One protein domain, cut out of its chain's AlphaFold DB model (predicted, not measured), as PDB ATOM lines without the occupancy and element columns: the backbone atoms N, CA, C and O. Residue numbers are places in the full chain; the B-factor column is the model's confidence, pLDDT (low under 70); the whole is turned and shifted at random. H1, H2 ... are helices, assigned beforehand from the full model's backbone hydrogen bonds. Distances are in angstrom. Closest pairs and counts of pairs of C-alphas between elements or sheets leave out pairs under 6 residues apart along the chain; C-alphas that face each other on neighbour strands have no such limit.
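Overview. This is residues 59 to 86 and 102 to 115 of the 1097 residues of the protein "Uncharacterized conserved protein" of Phaffia rhodozyma (UniProt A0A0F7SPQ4). A long helix, H1, kinked near residue 75, makes most of the length, and a shorter helix, H2, packs across it on the inside of the kink. Residues 81 to 86 stick out at one end. The printed part, 42 residues with two named helices in the order H1, H2 and no named strand, is all helix, elongated with spans of 33 by 21 by 14 A, and only just compact, close to loose, with a radius of gyration of the C-alphas of 10.5 A.

Arrangement. H1, residues 65 to 83, has a kink of 63 degrees near residue 75. H2, residues 102 to 113, touches H1 with residues 104 to 109 alone. The closest C-alphas, those of His 73 and Ala 108, are 5.4 A apart. The two lines stand about perpendicular, at 83 degrees. Every O i to N i+4 pair is within hydrogen-bond range in H2, but 10 of 15 in H1.

Along the chain. H1 is 21.3 A long from C-alpha 65 at (43.174, 0.717, -22.201). H2 is 16.2 A long, to C-alpha 113 at (43.149, 7.869, -7.676).

Size, cuts and confidence. The C-alphas farthest apart, of Arg 59 and Arg 85, are 33.1 A apart. Residues 87 to 101 are not printed; C-alphas 86 and 102 are 15.0 A apart. Residues 59 to 61 and 73 to 86 have pLDDT under 70.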
ATOM      1  N   ARG A  59      48.926  -5.376 -32.613       60.28
ATOM      2  CA  ARG A  59      48.993  -5.139 -31.160       60.28
ATOM      3  C   ARG A  59      49.350  -3.696 -30.804       60.28
ATOM      4  O   ARG A  59      48.776  -3.162 -29.868       60.28
ATOM      5  N   SER A  60      50.236  -3.042 -31.555       63.16
ATOM      6  CA  SER A  60      50.597  -1.640 -31.305       63.16
ATOM      7  C   SER A  60      49.499  -0.642 -31.693       63.16
ATOM      8  O   SER A  60      49.422   0.419 -31.080       63.16
ATOM      9  N   ARG A  61      48.640  -0.979 -32.669       65.81
ATOM     10  CA  ARG A  61      47.442  -0.194 -33.043       65.81
ATOM     11  C   ARG A  61      46.202  -0.536 -32.218       65.81
ATOM     12  O   ARG A  61      45.357   0.325 -32.028       65.81
ATOM     13  N   ASN A  62      46.108  -1.767 -31.725       74.81
ATOM     14  CA  ASN A  62      45.012  -2.265 -30.900       74.81
ATOM     15  C   ASN A  62      45.484  -2.464 -29.449       74.81
ATOM     16  O   ASN A  62      45.161  -3.484 -28.838       74.81
ATOM     17  N   LYS A  63      46.268  -1.519 -28.908       80.06
ATOM     18  CA  LYS A  63      46.484  -1.446 -27.460       80.06
ATOM     19  C   LYS A  63      45.121  -1.193 -26.823       80.06
ATOM     20  O   LYS A  63      44.461  -0.223 -27.182       80.06
ATOM     21  N   THR A  64      44.693  -2.067 -25.925       85.44
ATOM     22  CA  THR A  64      43.524  -1.790 -25.083       85.44
ATOM     23  C   THR A  64      43.896  -0.779 -24.000       85.44
ATOM     24  O   THR A  64      45.078  -0.623 -23.688       85.44
ATOM     25  N   ASP A  65      42.912  -0.153 -23.358       81.75
ATOM     26  CA  ASP A  65      43.174   0.717 -22.201       81.75
ATOM     27  C   ASP A  65      43.857  -0.058 -21.061       81.75
ATOM     28  O   ASP A  65      44.669   0.499 -20.333       81.75
ATOM     29  N   TRP A  66      43.635  -1.377 -20.982       82.62
ATOM     30  CA  TRP A  66      44.381  -2.301 -20.122       82.62
ATOM     31  C   TRP A  66      45.853  -2.462 -20.518       82.62
ATOM     32  O   TRP A  66      46.715  -2.543 -19.642       82.62
ATOM     33  N   ASP A  67      46.171  -2.496 -21.813       85.38
ATOM     34  CA  ASP A  67      47.559  -2.504 -22.283       85.38
ATOM     35  C   ASP A  67      48.235  -1.151 -22.027       85.38
ATOM     36  O   ASP A  67      49.414  -1.141 -21.664       85.38
ATOM     37  N   LEU A  68      47.515  -0.033 -22.193       84.44
ATOM     38  CA  LEU A  68      47.992   1.317 -21.860       84.44
ATOM     39  C   LEU A  68      48.249   1.438 -20.355       84.44
ATOM     40  O   LEU A  68      49.385   1.686 -19.967       84.44
ATOM     41  N   LEU A  69      47.262   1.126 -19.508       83.81
ATOM     42  CA  LEU A  69      47.408   1.037 -18.050       83.81
ATOM     43  C   LEU A  69      48.603   0.174 -17.643       83.81
ATOM     44  O   LEU A  69      49.385   0.567 -16.786       83.81
ATOM     45  N   LYS A  70      48.797  -0.991 -18.265       82.25
ATOM     46  CA  LYS A  70      49.897  -1.896 -17.907       82.25
ATOM     47  C   LYS A  70      51.275  -1.400 -18.351       82.25
ATOM     48  O   LYS A  70      52.256  -1.682 -17.666       82.25
ATOM     49  N   GLN A  71      51.358  -0.690 -19.475       79.50
ATOM     50  CA  GLN A  71      52.582  -0.014 -19.919       79.50
ATOM     51  C   GLN A  71      52.882   1.206 -19.044       79.50
ATOM     52  O   GLN A  71      54.026   1.420 -18.654       79.50
ATOM     53  N   GLU A  72      51.858   1.990 -18.722       72.56
ATOM     54  CA  GLU A  72      52.037   3.339 -18.202       72.56
ATOM     55  C   GLU A  72      51.907   3.430 -16.689       72.56
ATOM     56  O   GLU A  72      52.663   4.197 -16.126       72.56
ATOM     57  N   HIS A  73      51.151   2.586 -15.980       69.12
ATOM     58  CA  HIS A  73      51.200   2.516 -14.505       69.12
ATOM     59  C   HIS A  73      52.625   2.218 -13.988       69.12
ATOM     60  O   HIS A  73      53.022   2.713 -12.936       69.12
ATOM     61  N   GLN A  74      53.427   1.455 -14.747       64.50
ATOM     62  CA  GLN A  74      54.845   1.205 -14.438       64.50
ATOM     63  C   GLN A  74      55.738   2.433 -14.658       64.50
ATOM     64  O   GLN A  74      56.807   2.537 -14.062       64.50
ATOM     65  N   LEU A  75      55.338   3.358 -15.531       52.16
ATOM     66  CA  LEU A  75      56.043   4.619 -15.762       52.16
ATOM     67  C   LEU A  75      55.559   5.688 -14.769       52.16
ATOM     68  O   LEU A  75      56.397   6.337 -14.143       52.16
ATOM     69  N   SER A  76      54.238   5.750 -14.582       51.75
ATOM     70  CA  SER A  76      53.384   6.707 -13.873       51.75
ATOM     71  C   SER A  76      53.755   6.929 -12.418       51.75
ATOM     72  O   SER A  76      53.903   8.078 -12.028       51.75
ATOM     73  N   ILE A  77      54.003   5.880 -11.626       57.41
ATOM     74  CA  ILE A  77      54.393   6.051 -10.210       57.41
ATOM     75  C   ILE A  77      55.655   6.924 -10.075       57.41
ATOM     76  O   ILE A  77      55.791   7.691  -9.126       57.41
ATOM     77  N   HIS A  78      56.551   6.878 -11.066       49.88
ATOM     78  CA  HIS A  78      57.677   7.805 -11.154       49.88
ATOM     79  C   HIS A  78      57.324   9.067 -11.952       49.88
ATOM     80  O   HIS A  78      57.653  10.159 -11.513       49.88
ATOM     81  N   SER A  79      56.693   8.956 -13.128       49.97
ATOM     82  CA  SER A  79      56.509  10.112 -14.013       49.97
ATOM     83  C   SER A  79      55.453  11.096 -13.520       49.97
ATOM     84  O   SER A  79      55.581  12.260 -13.840       49.97
ATOM     85  N   ILE A  80      54.464  10.689 -12.720       53.31
ATOM     86  CA  ILE A  80      53.580  11.612 -11.986       53.31
ATOM     87  C   ILE A  80      54.366  12.293 -10.857       53.31
ATOM     88  O   ILE A  80      54.298  13.507 -10.720       53.31
ATOM     89  N   ALA A  81      55.175  11.543 -10.099       52.22
ATOM     90  CA  ALA A  81      56.016  12.094  -9.028       52.22
ATOM     91  C   ALA A  81      57.146  13.026  -9.525       52.22
ATOM     92  O   ALA A  81      57.729  13.763  -8.721       52.22
ATOM     93  N   THR A  82      57.448  12.980 -10.828       47.03
ATOM     94  CA  THR A  82      58.313  13.919 -11.557       47.03
ATOM     95  C   THR A  82      57.501  15.059 -12.187       47.03
ATOM     96  O   THR A  82      57.827  16.209 -11.950       47.03
ATOM     97  N   PHE A  83      56.400  14.772 -12.891       45.56
ATOM     98  CA  PHE A  83      55.569  15.773 -13.580       45.56
ATOM     99  C   PHE A  83      54.933  16.784 -12.611       45.56
ATOM    100  O   PHE A  83      55.067  17.977 -12.828       45.56
ATOM    101  N   ILE A  84      54.405  16.328 -11.463       52.09
ATOM    102  CA  ILE A  84      53.899  17.194 -10.367       52.09
ATOM    103  C   ILE A  84      55.026  18.040  -9.710       52.09
ATOM    104  O   ILE A  84      54.781  18.870  -8.841       52.09
ATOM    105  N   ARG A  85      56.294  17.839 -10.099       45.44
ATOM    106  CA  ARG A  85      57.440  18.693  -9.730       45.44
ATOM    107  C   ARG A  85      57.992  19.527 -10.890       45.44
ATOM    108  O   ARG A  85      58.887  20.332 -10.659       45.44
ATOM    109  N   GLU A  86      57.516  19.319 -12.114       47.78
ATOM    110  CA  GLU A  86      57.979  20.012 -13.324       47.78
ATOM    111  C   GLU A  86      56.990  21.096 -13.791       47.78
ATOM    112  O   GLU A  86      57.337  21.884 -14.669       47.78
ATOM    113  N   ALA A 102      49.960  10.846 -22.965       78.25
ATOM    114  CA  ALA A 102      49.150  11.786 -22.199       78.25
ATOM    115  C   ALA A 102      47.825  11.115 -21.818       78.25
ATOM    116  O   ALA A 102      47.453  11.104 -20.648       78.25
ATOM    117  N   TYR A 103      47.167  10.458 -22.778       83.75
ATOM    118  CA  TYR A 103      45.971   9.660 -22.517       83.75
ATOM    119  C   TYR A 103      46.253   8.485 -21.562       83.75
ATOM    120  O   TYR A 103      45.539   8.314 -20.577       83.75
ATOM    121  N   GLY A 104      47.334   7.730 -21.785       83.56
ATOM    122  CA  GLY A 104      47.754   6.631 -20.913       83.56
ATOM    123  C   GLY A 104      48.093   7.076 -19.485       83.56
ATOM    124  O   GLY A 104      47.596   6.465 -18.536       83.56
ATOM    125  N   ARG A 105      48.831   8.182 -19.308       81.69
ATOM    126  CA  ARG A 105      49.061   8.826 -17.998       81.69
ATOM    127  C   ARG A 105      47.763   9.285 -17.339       81.69
ATOM    128  O   ARG A 105      47.621   9.085 -16.139       81.69
ATOM    129  N   LEU A 106      46.817   9.863 -18.080       85.69
ATOM    130  CA  LEU A 106      45.526  10.298 -17.530       85.69
ATOM    131  C   LEU A 106      44.663   9.111 -17.072       85.69
ATOM    132  O   LEU A 106      44.081   9.177 -15.990       85.69
ATOM    133  N   ILE A 107      44.627   8.004 -17.826       87.94
ATOM    134  CA  ILE A 107      43.968   6.768 -17.369       87.94
ATOM    135  C   ILE A 107      44.701   6.199 -16.144       87.94
ATOM    136  O   ILE A 107      44.048   5.818 -15.177       87.94
ATOM    137  N   ALA A 108      46.038   6.155 -16.151       86.00
ATOM    138  CA  ALA A 108      46.831   5.633 -15.035       86.00
ATOM    139  C   ALA A 108      46.656   6.461 -13.752       86.00
ATOM    140  O   ALA A 108      46.444   5.874 -12.693       86.00
ATOM    141  N   LYS A 109      46.653   7.797 -13.861       86.31
ATOM    142  CA  LYS A 109      46.347   8.738 -12.775       86.31
ATOM    143  C   LYS A 109      44.946   8.480 -12.219       86.31
ATOM    144  O   LYS A 109      44.822   8.121 -11.053       86.31
ATOM    145  N   ARG A 110      43.915   8.526 -13.073       90.31
ATOM    146  CA  ARG A 110      42.515   8.297 -12.673       90.31
ATOM    147  C   ARG A 110      42.291   6.910 -12.061       90.31
ATOM    148  O   ARG A 110      41.489   6.762 -11.143       90.31
ATOM    149  N   TYR A 111      42.989   5.888 -12.555       88.44
ATOM    150  CA  TYR A 111      42.953   4.547 -11.977       88.44
ATOM    151  C   TYR A 111      43.617   4.520 -10.596       88.44
ATOM    152  O   TYR A 111      43.011   4.011  -9.657       88.44
ATOM    153  N   GLU A 112      44.808   5.102 -10.432       87.88
ATOM    154  CA  GLU A 112      45.494   5.159  -9.135       87.88
ATOM    155  C   GLU A 112      44.715   5.977  -8.086       87.88
ATOM    156  O   GLU A 112      44.672   5.584  -6.918       87.88
ATOM    157  N   GLU A 113      44.058   7.060  -8.502       91.06
ATOM    158  CA  GLU A 113      43.149   7.869  -7.676       91.06
ATOM    159  C   GLU A 113      41.872   7.104  -7.283       91.06
ATOM    160  O   GLU A 113      41.322   7.333  -6.209       91.06
ATOM    161  N   SER A 114      41.423   6.146  -8.103       92.50
ATOM    162  CA  SER A 114      40.257   5.295  -7.806       92.50
ATOM    163  C   SER A 114      40.543   4.134  -6.836       92.50
ATOM    164  O   SER A 114      39.619   3.411  -6.452       92.50
ATOM    165  N   LEU A 115      41.809   3.923  -6.450       92.12
ATOM    166  CA  LEU A 115      42.225   2.826  -5.574       92.12
ATOM    167  C   LEU A 115      42.284   3.255  -4.108       92.12
ATOM    168  O   LEU A 115      43.038   4.147  -3.720       92.12
TER     169      LEU A 115